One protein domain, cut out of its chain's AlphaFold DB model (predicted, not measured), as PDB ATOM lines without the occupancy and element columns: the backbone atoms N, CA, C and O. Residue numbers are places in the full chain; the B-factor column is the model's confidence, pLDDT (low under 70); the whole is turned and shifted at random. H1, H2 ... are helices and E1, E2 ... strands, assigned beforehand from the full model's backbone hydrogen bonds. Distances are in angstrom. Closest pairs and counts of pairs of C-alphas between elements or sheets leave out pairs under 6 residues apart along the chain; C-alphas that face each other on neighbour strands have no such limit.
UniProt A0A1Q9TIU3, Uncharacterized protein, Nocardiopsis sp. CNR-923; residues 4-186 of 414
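AT A GLANCE: This is residues 4 to 186 of the 414 residues of an uncharacterized protein of Nocardiopsis sp. CNR-923 (UniProt A0A1Q9TIU3). A strongly twisted sheet of five strands makes the body, with helices H3, H4 and H5 over one face and H4 between the other two. A pair of crossed helices, H1 and H2, lies off at one end beyond a long link, of which residues 30 to 35 stick out free, while H7 lies away from the sheet near the opposite end. The printed part has 183 residues, with seven named helices and five named strands in the order H1, H2, H3, E1, E2, H4, E3, E4, E5, H5, H6, H7. The sheet is mixed, in the order E1, E2, E5, E4, E3, and the class is mixed, helices and strands. The whole is compact, with a radius of gyration of the C-alphas of 17.7 A, and spans 56 by 40 by 32 A.

HOW THE PARTS SIT: The edge strand E1, residues 70 to 75, and E2, residues 79 to 84, form an antiparallel hairpin, with N 74 and O 81 within hydrogen-bond range at 2.8 A. E2 is parallel to E5, residues 131 to 135, at 35 degrees, with N 82 and O 133 at 2.8 A. E5 is antiparallel to E4, residues 120 to 125, with N 123 and O 132 at 2.8 A. E4 is antiparallel to the other edge strand E3, residues 112 to 117, with N 115 and O 122 at 2.9 A. E3, E4 and E5 are a meander, each strand the antiparallel neighbour of the one before. Helix H4, residues 89 to 96, joins E2 to E3 in a split strand-helix-strand unit, two strands running the same way with E5 and E4 between them in the sheet; its crossover is right-handed. H3, residues 41 to 54, H4 and H5, residues 138 to 150, are on one face of the sheet, which makes two layers. H3 has a height over the sheet of 8.0 A and runs slantwise to the strands, at 40 degrees to E5 on the local plane. H4 has a height of 7.2 A and lies over none of the strands. H5 has a height of 10.9 A and runs along the strands, at 20 degrees to E4 on the local plane. H3 touches H4 with residues 50 to 54 alone, the closest C-alphas being those of Asn 53 and Thr 96, 5.8 A apart; the tilt is 68 degrees, only just steep, opposite ways. H5 touches H4 with residues 144 to 148 alone, closest at the C-alphas of Ser 90 and Ser 144, 5.3 A, at a steep tilt of 56 degrees, the same way. H6, residues 159 to 162, only grazes the sheet; its closest C-alphas to E3 are those of Trp 160 and Arg 113, 4.8 A. H7, residues 169 to 178, is apart from every other named element. H1, residues 4 to 15, touches H2, residues 19 to 28, closest at the C-alphas of Ala 8 and Leu 23, 4.6 A, at a steep tilt of 61 degrees, opposite ways; both are apart from every other named element. In H1, H2, H3, H4, H5 and H7 every O i to N i+4 pair is within hydrogen-bond range; H6 is too short for such a pair.

IN THESE COORDINATES: E4 is 15.9 A long, E3 15.8 A and E2 15.6 A; E5 begins at C-alpha 131, (77.325, 117.836, 77.241). H3 is 20.1 A long, H5 18.3 A and H1 15.9 A. H1 begins at C-alpha 4, (62.544, 115.298, 104.620), and H7 ends at C-alpha 178, (96.812, 122.963, 73.553).

THE WHOLE: The two C-alphas farthest apart are those of Ala 6 and Gly 103, 56.2 A. The printed part has no cut. The links H2 to H3, H3 to E1 and H4 to E3 are long. The mean pLDDT of the printed part is 74.6, and residues 4 to 37, 55 to 68, 71, 77, 86 to 87 and 176 to 186 are under 70.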
ATOM      1  N   THR A   4      62.276 114.840 105.992       50.00
ATOM      2  CA  THR A   4      62.544 115.298 104.620       50.00
ATOM      3  C   THR A   4      62.059 116.729 104.376       50.00
ATOM      4  O   THR A   4      62.767 117.512 103.753       50.00
ATOM      5  N   LEU A   5      60.881 117.103 104.888       54.53
ATOM      6  CA  LEU A   5      60.347 118.466 104.783       54.53
ATOM      7  C   LEU A   5      61.128 119.459 105.653       54.53
ATOM      8  O   LEU A   5      61.363 120.585 105.224       54.53
ATOM      9  N   ALA A   6      61.564 119.041 106.844       44.88
ATOM     10  CA  ALA A   6      62.416 119.859 107.707       44.88
ATOM     11  C   ALA A   6      63.789 120.119 107.059       44.88
ATOM     12  O   ALA A   6      64.232 121.264 106.994       44.88
ATOM     13  N   LEU A   7      64.418 119.083 106.495       42.06
ATOM     14  CA  LEU A   7      65.687 119.194 105.767       42.06
ATOM     15  C   LEU A   7      65.557 120.020 104.481       42.06
ATOM     16  O   LEU A   7      66.424 120.838 104.194       42.06
ATOM     17  N   ALA A   8      64.462 119.863 103.733       46.78
ATOM     18  CA  ALA A   8      64.183 120.679 102.553       46.78
ATOM     19  C   ALA A   8      63.999 122.162 102.901       46.78
ATOM     20  O   ALA A   8      64.497 123.025 102.183       46.78
ATOM     21  N   LYS A   9      63.326 122.463 104.019       43.50
ATOM     22  CA  LYS A   9      63.140 123.834 104.510       43.50
ATOM     23  C   LYS A   9      64.467 124.456 104.949       43.50
ATOM     24  O   LYS A   9      64.766 125.572 104.542       43.50
ATOM     25  N   LEU A  10      65.279 123.723 105.713       40.38
ATOM     26  CA  LEU A  10      66.621 124.167 106.108       40.38
ATOM     27  C   LEU A  10      67.524 124.391 104.889       40.38
ATOM     28  O   LEU A  10      68.215 125.401 104.819       40.38
ATOM     29  N   ARG A  11      67.462 123.499 103.895       42.47
ATOM     30  CA  ARG A  11      68.181 123.657 102.630       42.47
ATOM     31  C   ARG A  11      67.720 124.896 101.868       42.47
ATOM     32  O   ARG A  11      68.569 125.671 101.465       42.47
ATOM     33  N   ALA A  12      66.415 125.107 101.698       41.91
ATOM     34  CA  ALA A  12      65.886 126.282 101.003       41.91
ATOM     35  C   ALA A  12      66.335 127.598 101.665       41.91
ATOM     36  O   ALA A  12      66.701 128.539 100.967       41.91
ATOM     37  N   ILE A  13      66.364 127.639 103.004       40.25
ATOM     38  CA  ILE A  13      66.877 128.783 103.773       40.25
ATOM     39  C   ILE A  13      68.380 128.975 103.528       40.25
ATOM     40  O   ILE A  13      68.818 130.092 103.281       40.25
ATOM     41  N   ALA A  14      69.163 127.895 103.556       34.44
ATOM     42  CA  ALA A  14      70.616 127.955 103.406       34.44
ATOM     43  C   ALA A  14      71.087 128.248 101.969       34.44
ATOM     44  O   ALA A  14      72.131 128.862 101.783       34.44
ATOM     45  N   THR A  15      70.352 127.797 100.946       39.72
ATOM     46  CA  THR A  15      70.771 127.886  99.534       39.72
ATOM     47  C   THR A  15      70.011 128.940  98.728       39.72
ATOM     48  O   THR A  15      70.370 129.201  97.577       39.72
ATOM     49  N   GLY A  16      68.936 129.515  99.280       39.31
ATOM     50  CA  GLY A  16      68.023 130.409  98.559       39.31
ATOM     51  C   GLY A  16      67.263 129.725  97.413       39.31
ATOM     52  O   GLY A  16      66.679 130.396  96.559       39.31
ATOM     53  N   GLU A  17      67.297 128.390  97.336       50.28
ATOM     54  CA  GLU A  17      66.575 127.617  96.327       50.28
ATOM     55  C   GLU A  17      65.064 127.628  96.594       50.28
ATOM     56  O   GLU A  17      64.606 127.669  97.736       50.28
ATOM     57  N   ALA A  18      64.268 127.517  95.525       64.56
ATOM     58  CA  ALA A  18      62.829 127.330  95.662       64.56
ATOM     59  C   ALA A  18      62.526 126.062  96.499       64.56
ATOM     60  O   ALA A  18      63.194 125.039  96.300       64.56
ATOM     61  N   PRO A  19      61.501 126.074  97.376       60.34
ATOM     62  CA  PRO A  19      61.199 124.953  98.270       60.34
ATOM     63  C   PRO A  19      61.027 123.602  97.560       60.34
ATOM     64  O   PRO A  19      61.501 122.585  98.062       60.34
ATOM     65  N   GLN A  20      60.420 123.580  96.364       61.47
ATOM     66  CA  GLN A  20      60.315 122.367  95.541       61.47
ATOM     67  C   GLN A  20      61.684 121.827  95.108       61.47
ATOM     68  O   GLN A  20      61.903 120.621  95.153       61.47
ATOM     69  N   THR A  21      62.610 122.697  94.701       54.41
ATOM     70  CA  THR A  21      63.958 122.308  94.263       54.41
ATOM     71  C   THR A  21      64.760 121.741  95.428       54.41
ATOM     72  O   THR A  21      65.380 120.688  95.293       54.41
ATOM     73  N   ALA A  22      64.679 122.387  96.594       42.75
ATOM     74  CA  ALA A  22      65.312 121.904  97.813       42.75
ATOM     75  C   ALA A  22      64.725 120.553  98.262       42.75
ATOM     76  O   ALA A  22      65.469 119.647  98.633       42.75
ATOM     77  N   LEU A  23      63.402 120.379  98.172       54.78
ATOM     78  CA  LEU A  23      62.726 119.125  98.505       54.78
ATOM     79  C   LEU A  23      63.088 117.991  97.544       54.78
ATOM     80  O   LEU A  23      63.343 116.878  97.997       54.78
ATOM     81  N   SER A  24      63.146 118.262  96.241       56.31
ATOM     82  CA  SER A  24      63.582 117.291  95.232       56.31
ATOM     83  C   SER A  24      65.037 116.883  95.433       56.31
ATOM     84  O   SER A  24      65.341 115.695  95.387       56.31
ATOM     85  N   ALA A  25      65.921 117.840  95.735       49.12
ATOM     86  CA  ALA A  25      67.316 117.557  96.046       49.12
ATOM     87  C   ALA A  25      67.440 116.673  97.293       49.12
ATOM     88  O   ALA A  25      68.112 115.655  97.234       49.12
ATOM     89  N   VAL A  26      66.732 116.992  98.386       48.00
ATOM     90  CA  VAL A  26      66.739 116.184  99.622       48.00
ATOM     91  C   VAL A  26      66.138 114.791  99.406       48.00
ATOM     92  O   VAL A  26      66.622 113.824  99.984       48.00
ATOM     93  N   ARG A  27      65.109 114.653  98.561       53.84
ATOM     94  CA  ARG A  27      64.540 113.344  98.190       53.84
ATOM     95  C   ARG A  27      65.481 112.510  97.320       53.84
ATOM     96  O   ARG A  27      65.438 111.288  97.407       53.84
ATOM     97  N   ALA A  28      66.333 113.150  96.521       50.88
ATOM     98  CA  ALA A  28      67.366 112.475  95.740       50.88
ATOM     99  C   ALA A  28      68.522 111.941  96.609       50.88
ATOM    100  O   ALA A  28      69.268 111.076  96.158       50.88
ATOM    101  N   LEU A  29      68.639 112.384  97.868       48.22
ATOM    102  CA  LEU A  29      69.634 111.907  98.841       48.22
ATOM    103  C   LEU A  29      69.250 110.572  99.497       48.22
ATOM    104  O   LEU A  29      69.481 110.377 100.690       48.22
ATOM    105  N   SER A  30      68.629 109.655  98.752       41.19
ATOM    106  CA  SER A  30      68.351 108.313  99.268       41.19
ATOM    107  C   SER A  30      69.651 107.690  99.811       41.19
ATOM    108  O   SER A  30      70.696 107.863  99.185       41.19
ATOM    109  N   PRO A  31      69.635 106.930 100.921       41.56
ATOM    110  CA  PRO A  31      70.788 106.130 101.361       41.56
ATOM    111  C   PRO A  31      71.240 105.085 100.316       41.56
ATOM    112  O   PRO A  31      72.270 104.446 100.492       41.56
ATOM    113  N   LEU A  32      70.488 104.950  99.217       42.19
ATOM    114  CA  LEU A  32      70.799 104.206  97.996       42.19
ATOM    115  C   LEU A  32      71.158 105.131  96.817       42.19
ATOM    116  O   LEU A  32      70.874 104.791  95.668       42.19
ATOM    117  N   ALA A  33      71.687 106.333  97.073       47.88
ATOM    118  CA  ALA A  33      72.080 107.262  96.017       47.88
ATOM    119  C   ALA A  33      72.978 106.519  95.011       47.88
ATOM    120  O   ALA A  33      73.973 105.918  95.427       47.88
ATOM    121  N   PRO A  34      72.619 106.497  93.713       51.09
ATOM    122  CA  PRO A  34      73.400 105.774  92.727       51.09
ATOM    123  C   PRO A  34      74.828 106.317  92.731       51.09
ATOM    124  O   PRO A  34      75.035 107.533  92.795       51.09
ATOM    125  N   LEU A  35      75.804 105.408  92.676       57.88
ATOM    126  CA  LEU A  35      77.213 105.765  92.561       57.88
ATOM    127  C   LEU A  35      77.386 106.778  91.423       57.88
ATOM    128  O   LEU A  35      76.818 106.614  90.341       57.88
ATOM    129  N   ILE A  36      78.176 107.827  91.661       64.50
ATOM    130  CA  ILE A  36      78.493 108.802  90.618       64.50
ATOM    131  C   ILE A  36      79.268 108.083  89.511       64.50
ATOM    132  O   ILE A  36      80.450 107.760  89.673       64.50
ATOM    133  N   GLY A  37      78.584 107.857  88.389       65.94
ATOM    134  CA  GLY A  37      79.130 107.187  87.217       65.94
ATOM    135  C   GLY A  37      80.343 107.914  86.638       65.94
ATOM    136  O   GLY A  37      80.426 109.151  86.647       65.94
ATOM    137  N   GLN A  38      81.283 107.126  86.123       74.25
ATOM    138  CA  GLN A  38      82.454 107.632  85.414       74.25
ATOM    139  C   GLN A  38      82.032 108.280  84.090       74.25
ATOM    140  O   GLN A  38      81.057 107.866  83.461       74.25
ATOM    141  N   ALA A  39      82.733 109.342  83.698       81.50
ATOM    142  CA  ALA A  39      82.534 109.971  82.402       81.50
ATOM    143  C   ALA A  39      83.193 109.131  81.302       81.50
ATOM    144  O   ALA A  39      84.254 108.546  81.517       81.50
ATOM    145  N   SER A  40      82.615 109.132  80.099       84.81
ATOM    146  CA  SER A  40      83.373 108.726  78.912       84.81
ATOM    147  C   SER A  40      84.555 109.678  78.696       84.81
ATOM    148  O   SER A  40      84.512 110.826  79.141       84.81
ATOM    149  N   ASP A  41      85.584 109.249  77.968       82.50
ATOM    150  CA  ASP A  41      86.784 110.070  77.753       82.50
ATOM    151  C   ASP A  41      86.485 111.432  77.118       82.50
ATOM    152  O   ASP A  41      87.053 112.448  77.518       82.50
ATOM    153  N   GLY A  42      85.551 111.477  76.161       84.75
ATOM    154  CA  GLY A  42      85.102 112.734  75.559       84.75
ATOM    155  C   GLY A  42      84.481 113.679  76.590       84.75
ATOM    156  O   GLY A  42      84.851 114.854  76.657       84.75
ATOM    157  N   GLN A  43      83.598 113.150  77.441       88.50
ATOM    158  CA  GLN A  43      82.910 113.934  78.463       88.50
ATOM    159  C   GLN A  43      83.896 114.392  79.542       88.50
ATOM    160  O   GLN A  43      83.842 115.547  79.958       88.50
ATOM    161  N   ALA A  44      84.830 113.528  79.950       83.06
ATOM    162  CA  ALA A  44      85.862 113.860  80.923       83.06
ATOM    163  C   ALA A  44      86.771 114.989  80.420       83.06
ATOM    164  O   ALA A  44      87.055 115.941  81.148       83.06
ATOM    165  N   ARG A  45      87.181 114.929  79.145       82.31
ATOM    166  CA  ARG A  45      87.970 115.989  78.501       82.31
ATOM    167  C   ARG A  45      87.210 117.304  78.441       82.31
ATOM    168  O   ARG A  45      87.767 118.332  78.812       82.31
ATOM    169  N   MET A  46      85.946 117.285  78.027       86.50
ATOM    170  CA  MET A  46      85.126 118.494  77.978       86.50
ATOM    171  C   MET A  46      84.930 119.103  79.380       86.50
ATOM    172  O   MET A  46      85.098 120.309  79.545       86.50
ATOM    173  N   GLU A  47      84.639 118.287  80.397       86.19
ATOM    174  CA  GLU A  47      84.541 118.726  81.797       86.19
ATOM    175  C   GLU A  47      85.859 119.331  82.304       86.19
ATOM    176  O   GLU A  47      85.851 120.380  82.949       86.19
ATOM    177  N   SER A  48      86.993 118.713  81.965       79.94
ATOM    178  CA  SER A  48      88.322 119.210  82.319       79.94
ATOM    179  C   SER A  48      88.671 120.523  81.613       79.94
ATOM    180  O   SER A  48      89.260 121.399  82.241       79.94
ATOM    181  N   LEU A  49      88.340 120.677  80.326       79.88
ATOM    182  CA  LEU A  49      88.575 121.911  79.565       79.88
ATOM    183  C   LEU A  49      87.718 123.062  80.091       79.88
ATOM    184  O   LEU A  49      88.214 124.180  80.238       79.88
ATOM    185  N   PHE A  50      86.454 122.772  80.409       83.62
ATOM    186  CA  PHE A  50      85.548 123.712  81.055       83.62
ATOM    187  C   PHE A  50      86.141 124.203  82.377       83.62
ATOM    188  O   PHE A  50      86.401 125.393  82.510       83.62
ATOM    189  N   LEU A  51      86.467 123.291  83.300       77.31
ATOM    190  CA  LEU A  51      87.119 123.613  84.576       77.31
ATOM    191  C   LEU A  51      88.429 124.391  84.409       77.31
ATOM    192  O   LEU A  51      88.672 125.346  85.138       77.31
ATOM    193  N   ALA A  52      89.273 123.997  83.452       73.94
ATOM    194  CA  ALA A  52      90.561 124.642  83.228       73.94
ATOM    195  C   ALA A  52      90.414 126.124  82.857       73.94
ATOM    196  O   ALA A  52      91.212 126.933  83.323       73.94
ATOM    197  N   ASN A  53      89.398 126.476  82.066       74.31
ATOM    198  CA  ASN A  53      89.149 127.863  81.675       74.31
ATOM    199  C   ASN A  53      88.561 128.703  82.812       74.31
ATOM    200  O   ASN A  53      88.816 129.899  82.873       74.31
ATOM    201  N   LEU A  54      87.847 128.090  83.761       74.31
ATOM    202  CA  LEU A  54      87.322 128.815  84.924       74.31
ATOM    203  C   LEU A  54      88.413 129.299  85.887       74.31
ATOM    204  O   LEU A  54      88.124 130.147  86.722       74.31
ATOM    205  N   ASN A  55      89.663 128.842  85.744       63.72
ATOM    206  CA  ASN A  55      90.798 129.438  86.460       63.72
ATOM    207  C   ASN A  55      91.072 130.889  86.046       63.72
ATOM    208  O   ASN A  55      91.713 131.612  86.796       63.72
ATOM    209  N   ASN A  56      90.592 131.312  84.875       64.88
ATOM    210  CA  ASN A  56      90.719 132.691  84.408       64.88
ATOM    211  C   ASN A  56      89.587 133.592  84.935       64.88
ATOM    212  O   ASN A  56      89.488 134.751  84.544       64.88
ATOM    213  N   LEU A  57      88.692 133.074  85.789       65.75
ATOM    214  CA  LEU A  57      87.637 133.889  86.376       65.75
ATOM    215  C   LEU A  57      88.220 134.878  87.383       65.75
ATOM    216  O   LEU A  57      88.418 134.551  88.549       65.75
ATOM    217  N   ASP A  58      88.329 136.131  86.961       52.94
ATOM    218  CA  ASP A  58      88.688 137.266  87.822       52.94
ATOM    219  C   ASP A  58      87.647 137.555  88.936       52.94
ATOM    220  O   ASP A  58      87.833 138.454  89.756       52.94
ATOM    221  N   ALA A  59      86.505 136.852  88.948       45.62
ATOM    222  CA  ALA A  59      85.248 137.334  89.525       45.62
ATOM    223  C   ALA A  59      84.701 136.566  90.744       45.62
ATOM    224  O   ALA A  59      83.544 136.781  91.102       45.62
ATOM    225  N   VAL A  60      85.482 135.728  91.434       48.16
ATOM    226  CA  VAL A  60      85.088 135.264  92.785       48.16
ATOM    227  C   VAL A  60      85.366 136.411  93.764       48.16
ATOM    228  O   VAL A  60      86.361 136.453  94.477       48.16
ATOM    229  N   THR A  61      84.518 137.436  93.681       44.06
ATOM    230  CA  THR A  61      84.696 138.727  94.360       44.06
ATOM    231  C   THR A  61      84.316 138.684  95.835       44.06
ATOM    232  O   THR A  61      84.711 139.575  96.583       44.06
ATOM    233  N   HIS A  62      83.529 137.686  96.254       44.81
ATOM    234  CA  HIS A  62      82.995 137.594  97.607       44.81
ATOM    235  C   HIS A  62      83.504 136.335  98.339       44.81
ATOM    236  O   HIS A  62      83.513 135.263  97.744       44.81
ATOM    237  N   PRO A  63      83.841 136.404  99.645       44.19
ATOM    238  CA  PRO A  63      84.262 135.242 100.453       44.19
ATOM    239  C   PRO A  63      83.277 134.065 100.456       44.19
ATOM    240  O   PRO A  63      83.649 132.934 100.750       44.19
ATOM    241  N   THR A  64      82.003 134.329 100.169       49.50
ATOM    242  CA  THR A  64      80.950 133.301 100.116       49.50
ATOM    243  C   THR A  64      80.651 132.823  98.700       49.50
ATOM    244  O   THR A  64      79.791 131.955  98.513       49.50
ATOM    245  N   ASP A  65      81.331 133.386  97.696       52.59
ATOM    246  CA  ASP A  65      81.158 132.954  96.325       52.59
ATOM    247  C   ASP A  65      81.679 131.526  96.156       52.59
ATOM    248  O   ASP A  65      82.672 131.107  96.756       52.59
ATOM    249  N   PRO A  66      80.998 130.725  95.332       54.31
ATOM    250  CA  PRO A  66      81.456 129.387  95.096       54.31
ATOM    251  C   PRO A  66      82.752 129.316  94.258       54.31
ATOM    252  O   PRO A  66      82.815 130.046  93.279       54.31
ATOM    253  N   PRO A  67      83.705 128.377  94.503       57.72
ATOM    254  CA  PRO A  67      84.769 128.006  93.574       57.72
ATOM    255  C   PRO A  67      84.281 127.890  92.151       57.72
ATOM    256  O   PRO A  67      83.265 127.231  91.896       57.72
ATOM    257  N   PHE A  68      84.995 128.562  91.249       65.88
ATOM    258  CA  PHE A  68      84.643 128.680  89.834       65.88
ATOM    259  C   PHE A  68      83.224 129.187  89.562       65.88
ATOM    260  O   PHE A  68      82.636 128.923  88.514       65.88
ATOM    261  N   ALA A  69      82.629 129.850  90.549       71.44
ATOM    262  CA  ALA A  69      81.216 130.154  90.627       71.44
ATOM    263  C   ALA A  69      80.263 128.947  90.495       71.44
ATOM    264  O   ALA A  69      79.069 129.125  90.243       71.44
ATOM    265  N   ILE A  70      80.729 127.712  90.696       73.00
ATOM    266  CA  ILE A  70      79.908 126.500  90.606       73.00
ATOM    267  C   ILE A  70      79.309 126.177  91.980       73.00
ATOM    268  O   ILE A  70      79.988 125.683  92.882       73.00
ATOM    269  N   ARG A  71      77.999 126.403  92.137       67.69
ATOM    270  CA  ARG A  71      77.244 126.040  93.356       67.69
ATOM    271  C   ARG A  71      76.874 124.557  93.426       67.69
ATOM    272  O   ARG A  71      76.523 124.055  94.488       67.69
ATOM    273  N   GLY A  72      76.907 123.848  92.302       72.44
ATOM    274  CA  GLY A  72      76.600 122.424  92.281       72.44
ATOM    275  C   GLY A  72      76.730 121.796  90.903       72.44
ATOM    276  O   GLY A  72      76.686 122.473  89.883       72.44
ATOM    277  N   CYS A  73      76.843 120.479  90.907       76.81
ATOM    278  CA  CYS A  73      76.975 119.607  89.754       76.81
ATOM    279  C   CYS A  73      76.071 118.391  89.954       76.81
ATOM    280  O   CYS A  73      76.156 117.723  90.982       76.81
ATOM    281  N   THR A  74      75.232 118.082  88.973       81.38
ATOM    282  CA  THR A  74      74.443 116.848  88.963       81.38
ATOM    283  C   THR A  74      74.872 116.021  87.754       81.38
ATOM    284  O   THR A  74      74.511 116.380  86.629       81.38
ATOM    285  N   PRO A  75      75.677 114.961  87.941       78.06
ATOM    286  CA  PRO A  75      76.023 114.065  86.850       78.06
ATOM    287  C   PRO A  75      74.779 113.306  86.379       78.06
ATOM    288  O   PRO A  75      73.938 112.892  87.175       78.06
ATOM    289  N   THR A  76      74.674 113.115  85.071       76.44
ATOM    290  CA  THR A  76      73.707 112.226  84.418       76.44
ATOM    291  C   THR A  76      74.477 111.235  83.536       76.44
ATOM    292  O   THR A  76      75.700 111.334  83.428       76.44
ATOM    293  N   GLY A  77      73.798 110.271  82.907       68.06
ATOM    294  CA  GLY A  77      74.471 109.237  82.105       68.06
ATOM    295  C   GLY A  77      75.369 109.789  80.985       68.06
ATOM    296  O   GLY A  77      76.475 109.294  80.796       68.06
ATOM    297  N   HIS A  78      74.932 110.846  80.289       73.38
ATOM    298  CA  HIS A  78      75.660 111.424  79.143       73.38
ATOM    299  C   HIS A  78      75.952 112.925  79.263       73.38
ATOM    300  O   HIS A  78      76.719 113.458  78.466       73.38
ATOM    301  N   ASP A  79      75.379 113.590  80.267       86.25
ATOM    302  CA  ASP A  79      75.543 115.024  80.491       86.25
ATOM    303  C   ASP A  79      75.957 115.284  81.946       86.25
ATOM    304  O   ASP A  79      75.700 114.475  82.842       86.25
ATOM    305  N   ILE A  80      76.483 116.471  82.222       87.94
ATOM    306  CA  ILE A  80      76.569 117.013  83.582       87.94
ATOM    307  C   ILE A  80      75.768 118.307  83.666       87.94
ATOM    308  O   ILE A  80      75.896 119.188  82.816       87.94
ATOM    309  N   ILE A  81      74.922 118.440  84.686       89.25
ATOM    310  CA  ILE A  81      74.215 119.691  84.961       89.25
ATOM    311  C   ILE A  81      75.070 120.521  85.914       89.25
ATOM    312  O   ILE A  81      75.242 120.136  87.066       89.25
ATOM    313  N   VAL A  82      75.578 121.663  85.455       87.81
ATOM    314  CA  VAL A  82      76.405 122.584  86.242       87.81
ATOM    315  C   VAL A  82      75.568 123.787  86.649       87.81
ATOM    316  O   VAL A  82      75.095 124.575  85.831       87.81
ATOM    317  N   HIS A  83      75.381 123.942  87.948       83.19
ATOM    318  CA  HIS A  83      74.680 125.059  88.543       83.19
ATOM    319  C   HIS A  83      75.692 126.162  88.835       83.19
ATOM    320  O   HIS A  83      76.479 126.056  89.772       83.19
ATOM    321  N   ILE A  84      75.630 127.241  88.062       81.19
ATOM    322  CA  ILE A  84      76.417 128.448  88.320       81.19
ATOM    323  C   ILE A  84      75.677 129.303  89.356       81.19
ATOM    324  O   ILE A  84      74.441 129.401  89.328       81.19
ATOM    325  N   ALA A  85      76.403 129.874  90.312       70.75
ATOM    326  CA  ALA A  85      75.864 130.842  91.253       70.75
ATOM    327  C   ALA A  85      75.617 132.184  90.575       70.75
ATOM    328  O   ALA A  85      76.337 132.605  89.674       70.75
ATOM    329  N   ARG A  86      74.577 132.883  91.021       67.00
ATOM    330  CA  ARG A  86      74.395 134.284  90.636       67.00
ATOM    331  C   ARG A  86      75.362 135.130  91.472       67.00
ATOM    332  O   ARG A  86      75.498 134.810  92.648       67.00
ATOM    333  N   PRO A  87      75.981 136.184  90.911       67.75
ATOM    334  CA  PRO A  87      75.751 136.782  89.583       67.75
ATOM    335  C   PRO A  87      76.625 136.234  88.430       67.75
ATOM    336  O   PRO A  87      76.532 136.718  87.305       67.75
ATOM    337  N   HIS A  88      77.430 135.205  88.668       74.25
ATOM    338  CA  HIS A  88      78.603 134.840  87.857       74.25
ATOM    339  C   HIS A  88      78.357 134.172  86.502       74.25
ATOM    340  O   HIS A  88      79.309 133.879  85.784       74.25
ATOM    341  N   ALA A  89      77.104 133.924  86.113       80.00
ATOM    342  CA  ALA A  89      76.787 133.211  84.872       80.00
ATOM    343  C   ALA A  89      77.435 133.849  83.633       80.00
ATOM    344  O   ALA A  89      77.995 133.138  82.807       80.00
ATOM    345  N   SER A  90      77.406 135.178  83.512       80.31
ATOM    346  CA  SER A  90      78.032 135.858  82.373       80.31
ATOM    347  C   SER A  90      79.559 135.749  82.399       80.31
ATOM    348  O   SER A  90      80.150 135.562  81.348       80.31
ATOM    349  N   ALA A  91      80.197 135.802  83.573       78.44
ATOM    350  CA  ALA A  91      81.651 135.668  83.690       78.44
ATOM    351  C   ALA A  91      82.113 134.252  83.314       78.44
ATOM    352  O   ALA A  91      82.993 134.090  82.477       78.44
ATOM    353  N   VAL A  92      81.431 133.222  83.831       82.62
ATOM    354  CA  VAL A  92      81.675 131.818  83.455       82.62
ATOM    355  C   VAL A  92      81.567 131.618  81.945       82.62
ATOM    356  O   VAL A  92      82.399 130.941  81.345       82.62
ATOM    357  N   LEU A  93      80.554 132.209  81.312       88.50
ATOM    358  CA  LEU A  93      80.370 132.101  79.867       88.50
ATOM    359  C   LEU A  93      81.418 132.891  79.080       88.50
ATOM    360  O   LEU A  93      81.839 132.421  78.030       88.50
ATOM    361  N   ASN A  94      81.870 134.038  79.591       85.94
ATOM    362  CA  ASN A  94      82.949 134.814  78.979       85.94
ATOM    363  C   ASN A  94      84.254 134.014  78.914       85.94
ATOM    364  O   ASN A  94      84.899 133.977  77.872       85.94
ATOM    365  N   GLU A  95      84.599 133.339  80.014       83.62
ATOM    366  CA  GLU A  95      85.843 132.573  80.110       83.62
ATOM    367  C   GLU A  95      85.794 131.242  79.370       83.62
ATOM    368  O   GLU A  95      86.833 130.695  79.024       83.62
ATOM    369  N   THR A  96      84.607 130.687  79.121       88.69
ATOM    370  CA  THR A  96      84.483 129.353  78.511       88.69
ATOM    371  C   THR A  96      84.135 129.387  77.034       88.69
ATOM    372  O   THR A  96      84.592 128.513  76.297       88.69
ATOM    373  N   LEU A  97      83.342 130.357  76.577       93.88
ATOM    374  CA  LEU A  97      82.879 130.386  75.196       93.88
ATOM    375  C   LEU A  97      83.944 130.981  74.252       93.88
ATOM    376  O   LEU A  97      84.447 132.080  74.509       93.88
ATOM    377  N   PRO A  98      84.273 130.292  73.141       93.88
ATOM    378  CA  PRO A  98      85.425 130.649  72.326       93.88
ATOM    379  C   PRO A  98      85.228 131.922  71.509       93.88
ATOM    380  O   PRO A  98      84.259 132.053  70.758       93.88
ATOM    381  N   HIS A  99      86.174 132.847  71.611       92.75
ATOM    382  CA  HIS A  99      86.187 134.073  70.817       92.75
ATOM    383  C   HIS A  99      87.616 134.462  70.434       92.75
ATOM    384  O   HIS A  99      88.576 134.151  71.143       92.75
ATOM    385  N   LEU A 100      87.752 135.120  69.283       92.31
ATOM    386  CA  LEU A 100      89.030 135.464  68.676       92.31
ATOM    387  C   LEU A 100      89.151 136.980  68.630       92.31
ATOM    388  O   LEU A 100      88.494 137.641  67.827       92.31
ATOM    389  N   VAL A 101      89.968 137.523  69.528       88.94
ATOM    390  CA  VAL A 101      90.273 138.953  69.570       88.94
ATOM    391  C   VAL A 101      91.416 139.230  68.589       88.94
ATOM    392  O   VAL A 101      92.404 138.493  68.616       88.94
ATOM    393  N   PRO A 102      91.337 140.275  67.745       85.56
ATOM    394  CA  PRO A 102      92.415 140.609  66.821       85.56
ATOM    395  C   PRO A 102      93.771 140.739  67.527       85.56
ATOM    396  O   PRO A 102      93.891 141.434  68.536       85.56
ATOM    397  N   GLY A 103      94.789 140.061  66.991       82.50
ATOM    398  CA  GLY A 103      96.149 140.072  67.542       82.50
ATOM    399  C   GLY A 103      96.337 139.277  68.841       82.50
ATOM    400  O   GLY A 103      97.371 139.438  69.484       82.50
ATOM    401  N   GLN A 104      95.371 138.447  69.246       83.06
ATOM    402  CA  GLN A 104      95.486 137.560  70.409       83.06
ATOM    403  C   GLN A 104      95.182 136.103  70.048       83.06
ATOM    404  O   GLN A 104      94.492 135.819  69.069       83.06
ATOM    405  N   ASP A 105      95.640 135.187  70.902       82.19
ATOM    406  CA  ASP A 105      95.249 133.781  70.844       82.19
ATOM    407  C   ASP A 105      93.749 133.592  71.108       82.19
ATOM    408  O   ASP A 105      93.092 134.405  71.769       82.19
ATOM    409  N   VAL A 106      93.217 132.456  70.650       85.38
ATOM    410  CA  VAL A 106      91.830 132.051  70.909       85.38
ATOM    411  C   VAL A 106      91.562 132.008  72.417       85.38
ATOM    412  O   VAL A 106      92.173 131.234  73.163       85.38
ATOM    413  N   ARG A 107      90.607 132.817  72.879       87.19
ATOM    414  CA  ARG A 107      90.106 132.791  74.260       87.19
ATOM    415  C   ARG A 107      89.014 131.735  74.397       87.19
ATOM    416  O   ARG A 107      88.361 131.398  73.414       87.19
ATOM    417  N   GLY A 108      88.803 131.222  75.608       87.25
ATOM    418  CA  GLY A 108      87.815 130.177  75.893       87.25
ATOM    419  C   GLY A 108      88.230 128.770  75.458       87.25
ATOM    420  O   GLY A 108      89.398 128.507  75.156       87.25
ATOM    421  N   VAL A 109      87.260 127.849  75.451       89.19
ATOM    422  CA  VAL A 109      87.420 126.460  74.997       89.19
ATOM    423  C   VAL A 109      87.153 126.404  73.487       89.19
ATOM    424  O   VAL A 109      85.989 126.506  73.088       89.19
ATOM    425  N   PRO A 110      88.177 126.221  72.633       89.44
ATOM    426  CA  PRO A 110      87.966 126.149  71.191       89.44
ATOM    427  C   PRO A 110      87.041 124.980  70.836       89.44
ATOM    428  O   PRO A 110      87.082 123.931  71.472       89.44
ATOM    429  N   GLY A 111      86.175 125.164  69.843       91.38
ATOM    430  CA  GLY A 111      85.201 124.158  69.417       91.38
ATOM    431  C   GLY A 111      84.007 123.964  70.350       91.38
ATOM    432  O   GLY A 111      83.116 123.176  70.020       91.38
ATOM    433  N   LEU A 112      83.937 124.677  71.478       94.31
ATOM    434  CA  LEU A 112      82.761 124.689  72.342       94.31
ATOM    435  C   LEU A 112      81.665 125.570  71.735       94.31
ATOM    436  O   LEU A 112      81.911 126.694  71.293       94.31
ATOM    437  N   ARG A 113      80.437 125.064  71.717       95.69
ATOM    438  CA  ARG A 113      79.249 125.730  71.179       95.69
ATOM    439  C   ARG A 113      78.150 125.750  72.219       95.69
ATOM    440  O   ARG A 113      78.046 124.844  73.042       95.69
ATOM    441  N   ALA A 114      77.332 126.796  72.179       94.88
ATOM    442  CA  ALA A 114      76.275 127.021  73.149       94.88
ATOM    443  C   ALA A 114      74.916 127.072  72.455       94.88
ATOM    444  O   ALA A 114      74.704 127.856  71.532       94.88
ATOM    445  N   ARG A 115      73.965 126.269  72.932       93.25
ATOM    446  CA  ARG A 115      72.573 126.314  72.474       93.25
ATOM    447  C   ARG A 115      71.611 126.316  73.646       93.25
ATOM    448  O   ARG A 115      71.769 125.556  74.595       93.25
ATOM    449  N   HIS A 116      70.585 127.155  73.584       93.88
ATOM    450  CA  HIS A 116      69.522 127.122  74.585       93.88
ATOM    451  C   HIS A 116      68.498 126.046  74.225       93.88
ATOM    452  O   HIS A 116      67.993 126.011  73.106       93.88
ATOM    453  N   HIS A 117      68.202 125.145  75.158       92.44
ATOM    454  CA  HIS A 117      67.232 124.076  74.962       92.44
ATOM    455  C   HIS A 117      66.558 123.678  76.279       92.44
ATOM    456  O   HIS A 117      67.227 123.400  77.275       92.44
ATOM    457  N   ARG A 118      65.216 123.619  76.283       88.69
ATOM    458  CA  ARG A 118      64.382 123.127  77.406       88.69
ATOM    459  C   ARG A 118      64.773 123.691  78.785       88.69
ATOM    460  O   ARG A 118      64.825 122.960  79.768       88.69
ATOM    461  N   GLY A 119      65.055 124.995  78.864       87.31
ATOM    462  CA  GLY A 119      65.398 125.668  80.128       87.31
ATOM    463  C   GLY A 119      66.862 125.528  80.565       87.31
ATOM    464  O   GLY A 119      67.204 125.906  81.685       87.31
ATOM    465  N   PHE A 120      67.725 125.019  79.686       93.56
ATOM    466  CA  PHE A 120      69.164 124.926  79.902       93.56
ATOM    467  C   PHE A 120      69.914 125.619  78.770       93.56
ATOM    468  O   PHE A 120      69.494 125.575  77.615       93.56
ATOM    469  N   LEU A 121      71.059 126.204  79.095       95.12
ATOM    470  CA  LEU A 121      72.118 126.419  78.125       95.12
ATOM    471  C   LEU A 121      72.933 125.126  78.038       95.12
ATOM    472  O   LEU A 121      73.497 124.679  79.034       95.12
ATOM    473  N   VAL A 122      72.933 124.497  76.874       95.25
ATOM    474  CA  VAL A 122      73.681 123.275  76.587       95.25
ATOM    475  C   VAL A 122      74.976 123.684  75.902       95.25
ATOM    476  O   VAL A 122      74.938 124.329  74.854       95.25
ATOM    477  N   LEU A 123      76.097 123.322  76.514       95.88
ATOM    478  CA  LEU A 123      77.432 123.461  75.956       95.88
ATOM    479  C   LEU A 123      77.867 122.110  75.386       95.88
ATOM    480  O   LEU A 123      77.805 121.093  76.083       95.88
ATOM    481  N   GLU A 124      78.281 122.111  74.124       94.62
ATOM    482  CA  GLU A 124      78.696 120.925  73.372       94.62
ATOM    483  C   GLU A 124      79.974 121.239  72.604       94.62
ATOM    484  O   GLU A 124      80.111 122.328  72.052       94.62
ATOM    485  N   HIS A 125      80.907 120.294  72.552       92.94
ATOM    486  CA  HIS A 125      82.123 120.449  71.762       92.94
ATOM    487  C   HIS A 125      81.963 119.754  70.408       92.94
ATOM    488  O   HIS A 125      81.546 118.602  70.349       92.94
ATOM    489  N   LEU A 126      82.394 120.390  69.319       92.06
ATOM    490  CA  LEU A 126      82.246 119.862  67.950       92.06
ATOM    491  C   LEU A 126      83.015 118.554  67.649       92.06
ATOM    492  O   LEU A 126      82.846 117.974  66.583       92.06
ATOM    493  N   ARG A 127      83.876 118.092  68.562       87.69
ATOM    494  CA  ARG A 127      84.804 116.956  68.375       87.69
ATOM    495  C   ARG A 127      84.892 116.032  69.596       87.69
ATOM    496  O   ARG A 127      85.539 114.994  69.520       87.69
ATOM    497  N   LEU A 128      84.275 116.394  70.723       86.31
ATOM    498  CA  LEU A 128      84.277 115.578  71.937       86.31
ATOM    499  C   LEU A 128      82.848 115.144  72.239       86.31
ATOM    500  O   LEU A 128      81.920 115.946  72.169       86.31
ATOM    501  N   ALA A 129      82.681 113.874  72.595       85.62
ATOM    502  CA  ALA A 129      81.404 113.381  73.085       85.62
ATOM    503  C   ALA A 129      81.071 114.025  74.437       85.62
ATOM    504  O   ALA A 129      81.964 114.214  75.258       85.62
ATOM    505  N   GLY A 130      79.790 114.299  74.688       86.12
ATOM    506  CA  GLY A 130      79.327 114.800  75.979       86.12
ATOM    507  C   GLY A 130      78.663 116.176  75.951       86.12
ATOM    508  O   GLY A 130      78.707 116.882  74.943       86.12
ATOM    509  N   ARG A 131      78.011 116.544  77.061       92.94
ATOM    510  CA  ARG A 131      77.325 117.836  77.241       92.94
ATOM    511  C   ARG A 131      77.479 118.407  78.648       92.94
ATOM    512  O   ARG A 131      77.415 117.682  79.645       92.94
ATOM    513  N   ILE A 132      77.614 119.728  78.735       94.06
ATOM    514  CA  ILE A 132      77.472 120.482  79.988       94.06
ATOM    515  C   ILE A 132      76.177 121.282  79.907       94.06
ATOM    516  O   ILE A 132      75.956 122.040  78.969       94.06
ATOM    517  N   ARG A 133      75.295 121.120  80.888       94.25
ATOM    518  CA  ARG A 133      73.992 121.788  80.932       94.25
ATOM    519  C   ARG A 133      73.965 122.786  82.069       94.25
ATOM    520  O   ARG A 133      74.075 122.410  83.228       94.25
ATOM    521  N   ILE A 134      73.744 124.051  81.754       92.50
ATOM    522  CA  ILE A 134      73.656 125.122  82.741       92.50
ATOM    523  C   ILE A 134      72.190 125.552  82.855       92.50
ATOM    524  O   ILE A 134      71.617 125.993  81.856       92.50
ATOM    525  N   PRO A 135      71.549 125.447  84.034       90.25
ATOM    526  CA  PRO A 135      70.183 125.926  84.226       90.25
ATOM    527  C   PRO A 135      70.109 127.447  84.038       90.25
ATOM    528  O   PRO A 135      70.506 128.221  84.910       90.25
ATOM    529  N   LEU A 136      69.586 127.873  82.890       85.38
ATOM    530  CA  LEU A 136      69.432 129.269  82.492       85.38
ATOM    531  C   LEU A 136      68.122 129.400  81.723       85.38
ATOM    532  O   LEU A 136      67.880 128.678  80.757       85.38
ATOM    533  N   THR A 137      67.264 130.337  82.119       88.19
ATOM    534  CA  THR A 137      66.068 130.661  81.326       88.19
ATOM    535  C   THR A 137      66.469 131.317  80.004       88.19
ATOM    536  O   THR A 137      67.527 131.936  79.911       88.19
ATOM    537  N   HIS A 138      65.603 131.249  78.989       89.69
ATOM    538  CA  HIS A 138      65.878 131.885  77.695       89.69
ATOM    539  C   HIS A 138      66.156 133.390  77.844       89.69
ATOM    540  O   HIS A 138      67.109 133.910  77.277       89.69
ATOM    541  N   ARG A 139      65.377 134.087  78.686       87.44
ATOM    542  CA  ARG A 139      65.581 135.518  78.977       87.44
ATOM    543  C   ARG A 139      66.949 135.793  79.609       87.44
ATOM    544  O   ARG A 139      67.598 136.769  79.246       87.44
ATOM    545  N   GLN A 140      67.394 134.941  80.536       85.31
ATOM    546  CA  GLN A 140      68.724 135.058  81.140       85.31
ATOM    547  C   GLN A 140      69.830 134.806  80.121       85.31
ATOM    548  O   GLN A 140      70.790 135.563  80.094       85.31
ATOM    549  N   TRP A 141      69.669 133.794  79.265       89.44
ATOM    550  CA  TRP A 141      70.619 133.523  78.191       89.44
ATOM    551  C   TRP A 141      70.743 134.707  77.231       89.44
ATOM    552  O   TRP A 141      71.850 135.181  77.011       89.44
ATOM    553  N   VAL A 142      69.625 135.235  76.723       88.94
ATOM    554  CA  VAL A 142      69.633 136.402  75.826       88.94
ATOM    555  C   VAL A 142      70.321 137.593  76.490       88.94
ATOM    556  O   VAL A 142      71.193 138.203  75.878       88.94
ATOM    557  N   ARG A 143      70.005 137.880  77.760       82.94
ATOM    558  CA  ARG A 143      70.657 138.960  78.512       82.94
ATOM    559  C   ARG A 143      72.164 138.737  78.660       82.94
ATOM    560  O   ARG A 143      72.929 139.660  78.405       82.94
ATOM    561  N   SER A 144      72.594 137.544  79.072       83.81
ATOM    562  CA  SER A 144      74.018 137.214  79.201       83.81
ATOM    563  C   SER A 144      74.730 137.310  77.856       83.81
ATOM    564  O   SER A 144      75.770 137.947  77.785       83.81
ATOM    565  N   ARG A 145      74.139 136.787  76.777       87.56
ATOM    566  CA  ARG A 145      74.656 136.918  75.409       87.56
ATOM    567  C   ARG A 145      74.842 138.381  75.010       87.56
ATOM    568  O   ARG A 145      75.911 138.728  74.530       87.56
ATOM    569  N   SER A 146      73.847 139.241  75.230       84.81
ATOM    570  CA  SER A 146      73.967 140.672  74.922       84.81
ATOM    571  C   SER A 146      75.085 141.348  75.716       84.81
ATOM    572  O   SER A 146      75.840 142.127  75.146       84.81
ATOM    573  N   LEU A 147      75.220 141.031  77.009       82.25
ATOM    574  CA  LEU A 147      76.290 141.575  77.853       82.25
ATOM    575  C   LEU A 147      77.679 141.114  77.403       82.25
ATOM    576  O   LEU A 147      78.604 141.918  77.391       82.25
ATOM    577  N   LEU A 148      77.813 139.840  77.024       84.25
ATOM    578  CA  LEU A 148      79.056 139.290  76.490       84.25
ATOM    579  C   LEU A 148      79.459 140.022  75.212       84.25
ATOM    580  O   LEU A 148      80.539 140.593  75.160       84.25
ATOM    581  N   LEU A 149      78.564 140.075  74.221       86.62
ATOM    582  CA  LEU A 149      78.839 140.703  72.927       86.62
ATOM    583  C   LEU A 149      79.184 142.193  73.056       86.62
ATOM    584  O   LEU A 149      80.086 142.668  72.377       86.62
ATOM    585  N   ALA A 150      78.511 142.921  73.952       83.50
ATOM    586  CA  ALA A 150      78.792 144.337  74.192       83.50
ATOM    587  C   ALA A 150      80.154 144.592  74.868       83.50
ATOM    588  O   ALA A 150      80.680 145.697  74.780       83.50
ATOM    589  N   GLY A 151      80.714 143.598  75.567       79.19
ATOM    590  CA  GLY A 151      81.985 143.709  76.290       79.19
ATOM    591  C   GLY A 151      83.227 143.300  75.489       79.19
ATOM    592  O   GLY A 151      84.333 143.329  76.049       79.19
ATOM    593  N   LEU A 152      83.055 142.888  74.227       83.94
ATOM    594  CA  LEU A 152      84.135 142.415  73.360       83.94
ATOM    595  C   LEU A 152      84.762 143.561  72.544       83.94
ATOM    596  O   LEU A 152      84.048 144.462  72.102       83.94
ATOM    597  N   PRO A 153      86.089 143.532  72.313       86.19
ATOM    598  CA  PRO A 153      86.755 144.484  71.426       86.19
ATOM    599  C   PRO A 153      86.190 144.467  69.998       86.19
ATOM    600  O   PRO A 153      85.720 143.433  69.514       86.19
ATOM    601  N   ALA A 154      86.300 145.594  69.291       86.88
ATOM    602  CA  ALA A 154      85.924 145.676  67.881       86.88
ATOM    603  C   ALA A 154      86.710 144.662  67.029       86.88
ATOM    604  O   ALA A 154      87.900 144.440  67.253       86.88
ATOM    605  N   GLY A 155      86.036 144.040  66.057       86.62
ATOM    606  CA  GLY A 155      86.630 143.014  65.192       86.62
ATOM    607  C   GLY A 155      86.790 141.633  65.840       86.62
ATOM    608  O   GLY A 155      87.362 140.747  65.214       86.62
ATOM    609  N   THR A 156      86.295 141.427  67.067       91.69
ATOM    610  CA  THR A 156      86.295 140.100  67.702       91.69
ATOM    611  C   THR A 156      85.354 139.149  66.965       91.69
ATOM    612  O   THR A 156      84.172 139.453  66.814       91.69
ATOM    613  N   VAL A 157      85.856 137.978  66.567       94.06
ATOM    614  CA  VAL A 157      85.031 136.895  66.007       94.06
ATOM    615  C   VAL A 157      84.484 136.045  67.147       94.06
ATOM    616  O   VAL A 157      85.243 135.547  67.984       94.06
ATOM    617  N   VAL A 158      83.168 135.853  67.189       93.69
ATOM    618  CA  VAL A 158      82.489 135.155  68.283       93.69
ATOM    619  C   VAL A 158      82.082 133.766  67.803       93.69
ATOM    620  O   VAL A 158      80.928 133.518  67.467       93.69
ATOM    621  N   ALA A 159      83.040 132.834  67.775       93.12
ATOM    622  CA  ALA A 159      82.896 131.522  67.132       93.12
ATOM    623  C   ALA A 159      81.630 130.753  67.556       93.12
ATOM    624  O   ALA A 159      80.939 130.168  66.726       93.12
ATOM    625  N   TRP A 160      81.266 130.793  68.840       93.62
ATOM    626  CA  TRP A 160      80.063 130.121  69.349       93.62
ATOM    627  C   TRP A 160      78.737 130.748  68.899       93.62
ATOM    628  O   TRP A 160      77.707 130.074  68.964       93.62
ATOM    629  N   ALA A 161      78.741 132.022  68.502       91.19
ATOM    630  CA  ALA A 161      77.562 132.755  68.054       91.19
ATOM    631  C   ALA A 161      77.478 132.809  66.524       91.19
ATOM    632  O   ALA A 161      76.407 132.560  65.974       91.19
ATOM    633  N   ASP A 162      78.600 133.105  65.870       91.81
ATOM    634  CA  ASP A 162      78.685 133.361  64.430       91.81
ATOM    635  C   ASP A 162      78.852 132.056  63.635       91.81
ATOM    636  O   ASP A 162      78.293 131.908  62.551       91.81
ATOM    637  N   HIS A 163      79.538 131.063  64.219       93.88
ATOM    638  CA  HIS A 163      79.845 129.767  63.599       93.88
ATOM    639  C   HIS A 163      79.406 128.589  64.494       93.88
ATOM    640  O   HIS A 163      80.216 127.754  64.915       93.88
ATOM    641  N   PRO A 164      78.099 128.456  64.805       91.94
ATOM    642  CA  PRO A 164      77.608 127.515  65.813       91.94
ATOM    643  C   PRO A 164      77.796 126.029  65.457       91.94
ATOM    644  O   PRO A 164      77.543 125.170  66.301       91.94
ATOM    645  N   ARG A 165      78.185 125.711  64.217       93.00
ATOM    646  CA  ARG A 165      78.292 124.340  63.686       93.00
ATOM    647  C   ARG A 165      79.649 124.010  63.067       93.00
ATOM    648  O   ARG A 165      79.849 122.878  62.647       93.00
ATOM    649  N   GLU A 166      80.554 124.974  63.007       92.69
ATOM    650  CA  GLU A 166      81.816 124.864  62.274       92.69
ATOM    651  C   GLU A 166      82.962 125.193  63.210       92.69
ATOM    652  O   GLU A 166      82.828 126.102  64.023       92.69
ATOM    653  N   LEU A 167      84.064 124.455  63.111       91.56
ATOM    654  CA  LEU A 167      85.289 124.742  63.845       91.56
ATOM    655  C   LEU A 167      86.154 125.664  62.984       91.56
ATOM    656  O   LEU A 167      86.439 125.331  61.836       91.56
ATOM    657  N   LEU A 168      86.535 126.827  63.508       92.75
ATOM    658  CA  LEU A 168      87.343 127.781  62.747       92.75
ATOM    659  C   LEU A 168      88.807 127.317  62.667       92.75
ATOM    660  O   LEU A 168      89.294 126.762  63.650       92.75
ATOM    661  N   PRO A 169      89.554 127.617  61.587       90.56
ATOM    662  CA  PRO A 169      90.964 127.225  61.465       90.56
ATOM    663  C   PRO A 169      91.823 127.638  62.668       90.56
ATOM    664  O   PRO A 169      92.534 126.824  63.239       90.56
ATOM    665  N   ALA A 170      91.656 128.867  63.160       87.38
ATOM    666  CA  ALA A 170      92.366 129.329  64.353       87.38
ATOM    667  C   ALA A 170      91.962 128.577  65.644       87.38
ATOM    668  O   ALA A 170      92.771 128.442  66.563       87.38
ATOM    669  N   GLU A 171      90.729 128.054  65.736       89.56
ATOM    670  CA  GLU A 171      90.347 127.136  66.819       89.56
ATOM    671  C   GLU A 171      91.021 125.768  66.653       89.56
ATOM    672  O   GLU A 171      91.404 125.167  67.656       89.56
ATOM    673  N   GLU A 172      91.189 125.281  65.420       86.50
ATOM    674  CA  GLU A 172      91.915 124.038  65.127       86.50
ATOM    675  C   GLU A 172      93.389 124.141  65.516       86.50
ATOM    676  O   GLU A 172      93.887 123.262  66.220       86.50
ATOM    677  N   ASP A 173      94.047 125.242  65.156       79.50
ATOM    678  CA  ASP A 173      95.440 125.515  65.517       79.50
ATOM    679  C   ASP A 173      95.606 125.624  67.037       79.50
ATOM    680  O   ASP A 173      96.509 125.027  67.627       79.50
ATOM    681  N   SER A 174      94.682 126.323  67.709       78.12
ATOM    682  CA  SER A 174      94.685 126.423  69.171       78.12
ATOM    683  C   SER A 174      94.469 125.065  69.840       78.12
ATOM    684  O   SER A 174      95.112 124.768  70.849       78.12
ATOM    685  N   LEU A 175      93.606 124.207  69.283       74.12
ATOM    686  CA  LEU A 175      93.454 122.832  69.754       74.12
ATOM    687  C   LEU A 175      94.729 122.028  69.521       74.12
ATOM    688  O   LEU A 175      95.149 121.353  70.449       74.12
ATOM    689  N   ALA A 176      95.371 122.116  68.360       63.34
ATOM    690  CA  ALA A 176      96.617 121.403  68.084       63.34
ATOM    691  C   ALA A 176      97.770 121.853  69.001       63.34
ATOM    692  O   ALA A 176      98.599 121.046  69.410       63.34
ATOM    693  N   TRP A 177      97.802 123.131  69.384       54.09
ATOM    694  CA  TRP A 177      98.810 123.663  70.303       54.09
ATOM    695  C   TRP A 177      98.520 123.324  71.776       54.09
ATOM    696  O   TRP A 177      99.428 123.023  72.550       54.09
ATOM    697  N   ARG A 178      97.242 123.332  72.185       59.91
ATOM    698  CA  ARG A 178      96.812 122.963  73.553       59.91
ATOM    699  C   ARG A 178      96.750 121.454  73.779       59.91
ATOM    700  O   ARG A 178      96.805 121.002  74.924       59.91
ATOM    701  N   THR A 179      96.626 120.689  72.703       47.53
ATOM    702  CA  THR A 179      96.377 119.251  72.696       47.53
ATOM    703  C   THR A 179      97.373 118.626  71.733       47.53
ATOM    704  O   THR A 179      97.212 118.745  70.525       47.53
ATOM    705  N   GLU A 180      98.362 117.896  72.248       43.22
ATOM    706  CA  GLU A 180      98.962 116.830  71.444       43.22
ATOM    707  C   GLU A 180      97.800 115.966  70.930       43.22
ATOM    708  O   GLU A 180      96.952 115.517  71.707       43.22
ATOM    709  N   SER A 181      97.697 115.841  69.611       40.31
ATOM    710  CA  SER A 181      96.487 115.500  68.849       40.31
ATOM    711  C   SER A 181      95.883 114.118  69.143       40.31
ATOM    712  O   SER A 181      94.817 113.776  68.636       40.31
ATOM    713  N   ALA A 182      96.509 113.343  70.019       48.50
ATOM    714  CA  ALA A 182      95.884 112.295  70.803       48.50
ATOM    715  C   ALA A 182      96.433 112.436  72.228       48.50
ATOM    716  O   ALA A 182      97.622 112.200  72.429       48.50
ATOM    717  N   PRO A 183      95.618 112.834  73.219       56.19
ATOM    718  CA  PRO A 183      96.071 112.920  74.595       56.19
ATOM    719  C   PRO A 183      96.688 111.587  74.993       56.19
ATOM    720  O   PRO A 183      95.973 110.585  75.060       56.19
ATOM    721  N   GLY A 184      98.003 111.580  75.225       62.91
ATOM    722  CA  GLY A 184      98.684 110.428  75.791       62.91
ATOM    723  C   GLY A 184      98.005 110.006  77.093       62.91
ATOM    724  O   GLY A 184      97.215 110.758  77.679       62.91
ATOM    725  N   ALA A 185      98.314 108.802  77.561       68.81
ATOM    726  CA  ALA A 185      97.633 108.202  78.706       68.81
ATOM    727  C   ALA A 185      97.609 109.126  79.949       68.81
ATOM    728  O   ALA A 185      96.592 109.209  80.637       68.81
ATOM    729  N   ALA A 186      98.649 109.950  80.137       66.75
ATOM    730  CA  ALA A 186      98.696 110.987  81.166       66.75
ATOM    731  C   ALA A 186      97.605 112.064  81.033       66.75
ATOM    732  O   ALA A 186      96.932 112.394  82.004       66.75
TER     733      ALA A 186